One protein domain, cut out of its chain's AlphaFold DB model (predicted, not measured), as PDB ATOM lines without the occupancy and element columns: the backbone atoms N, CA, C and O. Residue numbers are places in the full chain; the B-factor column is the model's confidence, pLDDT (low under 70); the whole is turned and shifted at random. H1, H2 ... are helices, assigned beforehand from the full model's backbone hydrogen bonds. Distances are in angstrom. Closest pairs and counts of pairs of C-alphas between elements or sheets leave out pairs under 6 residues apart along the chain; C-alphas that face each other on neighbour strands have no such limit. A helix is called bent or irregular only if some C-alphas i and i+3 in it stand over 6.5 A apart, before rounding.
ATOM      1  N   THR A  44      -3.868  25.618  36.014       93.38
ATOM      2  CA  THR A  44      -3.002  24.441  35.806       93.38
ATOM      3  C   THR A  44      -2.255  24.456  34.464       93.38
ATOM      4  O   THR A  44      -1.166  23.888  34.364       93.38
ATOM      5  N   GLY A  45      -2.771  25.171  33.456       91.56
ATOM      6  CA  GLY A  45      -2.136  25.365  32.144       91.56
ATOM      7  C   GLY A  45      -3.050  24.998  30.973       91.56
ATOM      8  O   GLY A  45      -4.230  24.744  31.163       91.56
ATOM      9  N   GLU A  46      -2.505  24.939  29.755       92.94
ATOM     10  CA  GLU A  46      -3.270  24.756  28.500       92.94
ATOM     11  C   GLU A  46      -4.102  23.464  28.412       92.94
ATOM     12  O   GLU A  46      -5.013  23.381  27.592       92.94
ATOM     13  N   GLY A  47      -3.809  22.459  29.243       93.44
ATOM     14  CA  GLY A  47      -4.608  21.233  29.333       93.44
ATOM     15  C   GLY A  47      -5.912  21.388  30.125       93.44
ATOM     16  O   GLY A  47      -6.739  20.478  30.109       93.44
ATOM     17  N   ASP A  48      -6.096  22.510  30.818       94.19
ATOM     18  CA  ASP A  48      -7.293  22.819  31.593       94.19
ATOM     19  C   ASP A  48      -8.401  23.377  30.684       94.19
ATOM     20  O   ASP A  48      -8.173  24.378  29.994       94.19
ATOM     21  N   PRO A  49      -9.623  22.815  30.700       93.62
ATOM     22  CA  PRO A  49     -10.755  23.386  29.973       93.62
ATOM     23  C   PRO A  49     -11.056  24.849  30.339       93.62
ATOM     24  O   PRO A  49     -11.619  25.579  29.522       93.62
ATOM     25  N   LEU A  50     -10.684  25.296  31.544       95.00
ATOM     26  CA  LEU A  50     -10.876  26.670  32.005       95.00
ATOM     27  C   LEU A  50      -9.749  27.620  31.573       95.00
ATOM     28  O   LEU A  50      -9.880  28.833  31.735       95.00
ATOM     29  N   PHE A  51      -8.658  27.125  30.986       95.56
ATOM     30  CA  PHE A  51      -7.477  27.948  30.723       95.56
ATOM     31  C   PHE A  51      -7.764  29.160  29.827       95.56
ATOM     32  O   PHE A  51      -7.298  30.266  30.100       95.56
ATOM     33  N   ALA A  52      -8.577  28.986  28.780       96.06
ATOM     34  CA  ALA A  52      -8.914  30.072  27.858       96.06
ATOM     35  C   ALA A  52      -9.618  31.240  28.573       96.06
ATOM     36  O   ALA A  52      -9.236  32.398  28.401       96.06
ATOM     37  N   VAL A  53     -10.588  30.936  29.440       95.75
ATOM     38  CA  VAL A  53     -11.299  31.962  30.212       95.75
ATOM     39  C   VAL A  53     -10.406  32.573  31.298       95.75
ATOM     40  O   VAL A  53     -10.477  33.778  31.528       95.75
ATOM     41  N   GLN A  54      -9.491  31.808  31.900       96.56
ATOM     42  CA  GLN A  54      -8.479  32.342  32.828       96.56
ATOM     43  C   GLN A  54      -7.561  33.369  32.152       96.56
ATOM     44  O   GLN A  54      -7.314  34.438  32.711       96.56
ATOM     45  N   VAL A  55      -7.106  33.090  30.926       96.69
ATOM     46  CA  VAL A  55      -6.294  34.029  30.135       96.69
ATOM     47  C   VAL A  55      -7.074  35.305  29.817       96.69
ATOM     48  O   VAL A  55      -6.535  36.406  29.956       96.69
ATOM     49  N   ASP A  56      -8.340  35.189  29.424       97.69
ATOM     50  CA  ASP A  56      -9.163  36.355  29.103       97.69
ATOM     51  C   ASP A  56      -9.479  37.210  30.334       97.69
ATOM     52  O   ASP A  56      -9.460  38.440  30.246       97.69
ATOM     53  N   VAL A  57      -9.705  36.595  31.498       96.25
ATOM     54  CA  VAL A  57      -9.835  37.321  32.769       96.25
ATOM     55  C   VAL A  57      -8.524  38.025  33.118       96.25
ATOM     56  O   VAL A  57      -8.542  39.215  33.424       96.25
ATOM     57  N   ALA A  58      -7.375  37.350  33.003       95.94
ATOM     58  CA  ALA A  58      -6.072  37.959  33.280       95.94
ATOM     59  C   ALA A  58      -5.800  39.185  32.388       95.94
ATOM     60  O   ALA A  58      -5.340  40.221  32.871       95.94
ATOM     61  N   ARG A  59      -6.150  39.117  31.096       97.62
ATOM     62  CA  ARG A  59      -6.056  40.258  30.168       97.62
ATOM     63  C   ARG A  59      -6.935  41.428  30.598       97.62
ATOM     64  O   ARG A  59      -6.483  42.569  30.562       97.62
ATOM     65  N   GLN A  60      -8.171  41.156  31.009       98.12
ATOM     66  CA  GLN A  60      -9.089  42.190  31.488       98.12
ATOM     67  C   GLN A  60      -8.579  42.842  32.777       98.12
ATOM     68  O   GLN A  60      -8.596  44.066  32.875       98.12
ATOM     69  N   VAL A  61      -8.056  42.050  33.720       97.50
ATOM     70  CA  VAL A  61      -7.437  42.552  34.959       97.50
ATOM     71  C   VAL A  61      -6.276  43.495  34.642       97.50
ATOM     72  O   VAL A  61      -6.200  44.582  35.209       97.50
ATOM     73  N   LEU A  62      -5.407  43.133  33.695       97.38
ATOM     74  CA  LEU A  62      -4.325  44.012  33.248       97.38
ATOM     75  C   LEU A  62      -4.857  45.295  32.591       97.38
ATOM     76  O   LEU A  62      -4.356  46.379  32.882       97.38
ATOM     77  N   ALA A  63      -5.885  45.194  31.744       97.38
ATOM     78  CA  ALA A  63      -6.463  46.338  31.037       97.38
ATOM     79  C   ALA A  63      -7.069  47.390  31.980       97.38
ATOM     80  O   ALA A  63      -6.983  48.583  31.699       97.38
ATOM     81  N   VAL A  64      -7.649  46.962  33.105       98.12
ATOM     82  CA  VAL A  64      -8.188  47.874  34.131       98.12
ATOM     83  C   VAL A  64      -7.143  48.301  35.169       98.12
ATOM     84  O   VAL A  64      -7.482  49.013  36.111       98.12
ATOM     85  N   GLY A  65      -5.881  47.888  35.015       96.75
ATOM     86  CA  GLY A  65      -4.794  48.235  35.934       96.75
ATOM     87  C   GLY A  65      -4.858  47.509  37.279       96.75
ATOM     88  O   GLY A  65      -4.380  48.033  38.279       96.75
ATOM     89  N   GLY A  66      -5.447  46.310  37.323       97.12
ATOM     90  CA  GLY A  66      -5.604  45.526  38.550       97.12
ATOM     91  C   GLY A  66      -4.299  44.959  39.124       97.12
ATOM     92  O   GLY A  66      -4.302  44.487  40.257       97.12
ATOM     93  N   ILE A  67      -3.194  45.019  38.371       97.12
ATOM     94  CA  ILE A  67      -1.849  44.627  38.817       97.12
ATOM     95  C   ILE A  67      -0.900  45.818  38.609       97.12
ATOM     96  O   ILE A  67      -0.879  46.381  37.507       97.12
ATOM     97  N   PRO A  68      -0.097  46.215  39.616       96.88
ATOM     98  CA  PRO A  68       0.884  47.286  39.470       96.88
ATOM     99  C   PRO A  68       1.892  47.016  38.347       96.88
ATOM    100  O   PRO A  68       2.378  45.899  38.176       96.88
ATOM    101  N   ALA A  69       2.288  48.062  37.618       96.25
ATOM    102  CA  ALA A  69       3.220  47.930  36.493       96.25
ATOM    103  C   ALA A  69       4.581  47.318  36.889       96.25
ATOM    104  O   ALA A  69       5.193  46.609  36.093       96.25
ATOM    105  N   THR A  70       5.047  47.568  38.117       97.56
ATOM    106  CA  THR A  70       6.281  46.978  38.655       97.56
ATOM    107  C   THR A  70       6.172  45.464  38.790       97.56
ATOM    108  O   THR A  70       7.064  44.749  38.350       97.56
ATOM    109  N   GLU A  71       5.045  44.971  39.303       97.69
ATOM    110  CA  GLU A  71       4.780  43.538  39.434       97.69
ATOM    111  C   GLU A  71       4.649  42.874  38.052       97.69
ATOM    112  O   GLU A  71       5.206  41.804  37.811       97.69
ATOM    113  N   VAL A  72       4.008  43.539  37.084       97.38
ATOM    114  CA  VAL A  72       3.955  43.045  35.694       97.38
ATOM    115  C   VAL A  72       5.358  42.903  35.092       97.38
ATOM    116  O   VAL A  72       5.630  41.927  34.389       97.38
ATOM    117  N   ALA A  73       6.268  43.844  35.366       96.56
ATOM    118  CA  ALA A  73       7.647  43.772  34.883       96.56
ATOM    119  C   ALA A  73       8.415  42.577  35.479       96.56
ATOM    120  O   ALA A  73       9.170  41.913  34.764       96.56
ATOM    121  N   GLU A  74       8.184  42.260  36.755       97.69
ATOM    122  CA  GLU A  74       8.758  41.080  37.412       97.69
ATOM    123  C   GLU A  74       8.268  39.787  36.752       97.69
ATOM    124  O   GLU A  74       9.073  38.936  36.357       97.69
ATOM    125  N   TRP A  75       6.959  39.666  36.525       95.88
ATOM    126  CA  TRP A  75       6.392  38.500  35.845       95.88
ATOM    127  C   TRP A  75       6.846  38.381  34.389       95.88
ATOM    128  O   TRP A  75       7.102  37.273  33.913       95.88
ATOM    129  N   ALA A  76       7.042  39.495  33.682       95.75
ATOM    130  CA  ALA A  76       7.626  39.481  32.345       95.75
ATOM    131  C   ALA A  76       9.057  38.909  32.350       95.75
ATOM    132  O   ALA A  76       9.414  38.139  31.456       95.75
ATOM    133  N   ALA A  77       9.869  39.222  33.366       95.75
ATOM    134  CA  ALA A  77      11.203  38.641  33.521       95.75
ATOM    135  C   ALA A  77      11.148  37.126  33.795       95.75
ATOM    136  O   ALA A  77      11.938  36.369  33.223       95.75
ATOM    137  N   VAL A  78      10.186  36.665  34.605       95.62
ATOM    138  CA  VAL A  78       9.935  35.229  34.832       95.62
ATOM    139  C   VAL A  78       9.575  34.525  33.522       95.62
ATOM    140  O   VAL A  78      10.144  33.476  33.210       95.62
ATOM    141  N   LEU A  79       8.678  35.110  32.721       93.81
ATOM    142  CA  LEU A  79       8.273  34.554  31.427       93.81
ATOM    143  C   LEU A  79       9.441  34.483  30.438       93.81
ATOM    144  O   LEU A  79       9.640  33.442  29.815       93.81
ATOM    145  N   LYS A  80      10.256  35.540  30.341       94.06
ATOM    146  CA  LYS A  80      11.474  35.551  29.514       94.06
ATOM    147  C   LYS A  80      12.442  34.444  29.923       94.06
ATOM    148  O   LYS A  80      12.876  33.667  29.076       94.06
ATOM    149  N   ARG A  81      12.702  34.298  31.228       94.12
ATOM    150  CA  ARG A  81      13.545  33.217  31.757       94.12
ATOM    151  C   ARG A  81      12.985  31.836  31.403       94.12
ATOM    152  O   ARG A  81      13.746  30.977  30.972       94.12
ATOM    153  N   ARG A  82      11.671  31.622  31.546       89.81
ATOM    154  CA  ARG A  82      11.009  30.354  31.188       89.81
ATOM    155  C   ARG A  82      11.108  30.051  29.691       89.81
ATOM    156  O   ARG A  82      11.275  28.895  29.323       89.81
ATOM    157  N   ALA A  83      11.030  31.076  28.845       89.50
ATOM    158  CA  ALA A  83      11.183  30.953  27.398       89.50
ATOM    159  C   ALA A  83      12.646  30.762  26.947       89.50
ATOM    160  O   ALA A  83      12.903  30.665  25.751       89.50
ATOM    161  N   GLY A  84      13.613  30.739  27.876       82.81
ATOM    162  CA  GLY A  84      15.041  30.697  27.549       82.81
ATOM    163  C   GLY A  84      15.579  32.010  26.969       82.81
ATOM    164  O   GLY A  84      16.722  32.058  26.525       82.81
ATOM    165  N   ALA A  85      14.785  33.083  26.993       63.97
ATOM    166  CA  ALA A  85      15.194  34.410  26.565       63.97
ATOM    167  C   ALA A  85      15.987  35.081  27.694       63.97
ATOM    168  O   ALA A  85      15.449  35.816  28.525       63.97
ATOM    169  N   VAL A  86      17.286  34.796  27.745       60.72
ATOM    170  CA  VAL A  86      18.248  35.679  28.407       60.72
ATOM    171  C   VAL A  86      18.570  36.770  27.393       60.72
ATOM    172  O   VAL A  86      19.278  36.519  26.422       60.72
TER     173      VAL A  86
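Overview. This is residues 44 to 86 of the 129 residues of an uncharacterized protein of Mycobacterium sp. MS1601 (UniProt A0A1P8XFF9). Two helices, H1 and H2, form the arms of an open, flat V, joined at its closed end by the link of residues 64 to 68, with an empty space between the arms. At the open end, residues 44 to 50 make a hook before H1, and residues 83 to 86 make a short tail after H2. The printed part has 43 residues with two named helices, H1 then H2, and no named strand; the class is all helix. The whole is loose, with a radius of gyration of the C-alphas of 12.1 A and spans of 31 by 26 by 11 A.

Along the chain. The printed part begins at Thr 44, with its C-alpha at (-3.002, 24.441, 35.806). H1 is residues 51 to 63, 18.4 A long from first to last C-alpha, from (-7.477, 27.948, 30.723) to (-6.463, 46.338, 31.037). H2 is residues 69 to 82, 19.9 A long, and ends with C-alpha 82 at (11.009, 30.354, 31.188).

Arrangement. Between C-alphas 51 and 63 of H1, y rises from 27.948 to 46.338. A tight link of 5 residues, 64 to 68, joins H1 to H2. Between C-alphas 69 and 82 of H2, y falls from 47.930 to 30.354. H1 and H2 are apart, with no C-alpha of the one within 8 A of the other. In both H1 and H2, every O i to N i+4 pair is within hydrogen-bond range. Neither helix is bent.

Size, cuts and confidence. The two C-alphas farthest apart are those of Pro 49 and Val 86, at 31.5 A. Residues 47 to 53, of which 51 to 53 belong to H1, stand free, and residues 78 to 84, of which 78 to 82 belong to H2, stand free too. The printed part has no cut and no long link. The mean pLDDT of the printed part is 93.8, and residues 85 to 86 are under 70.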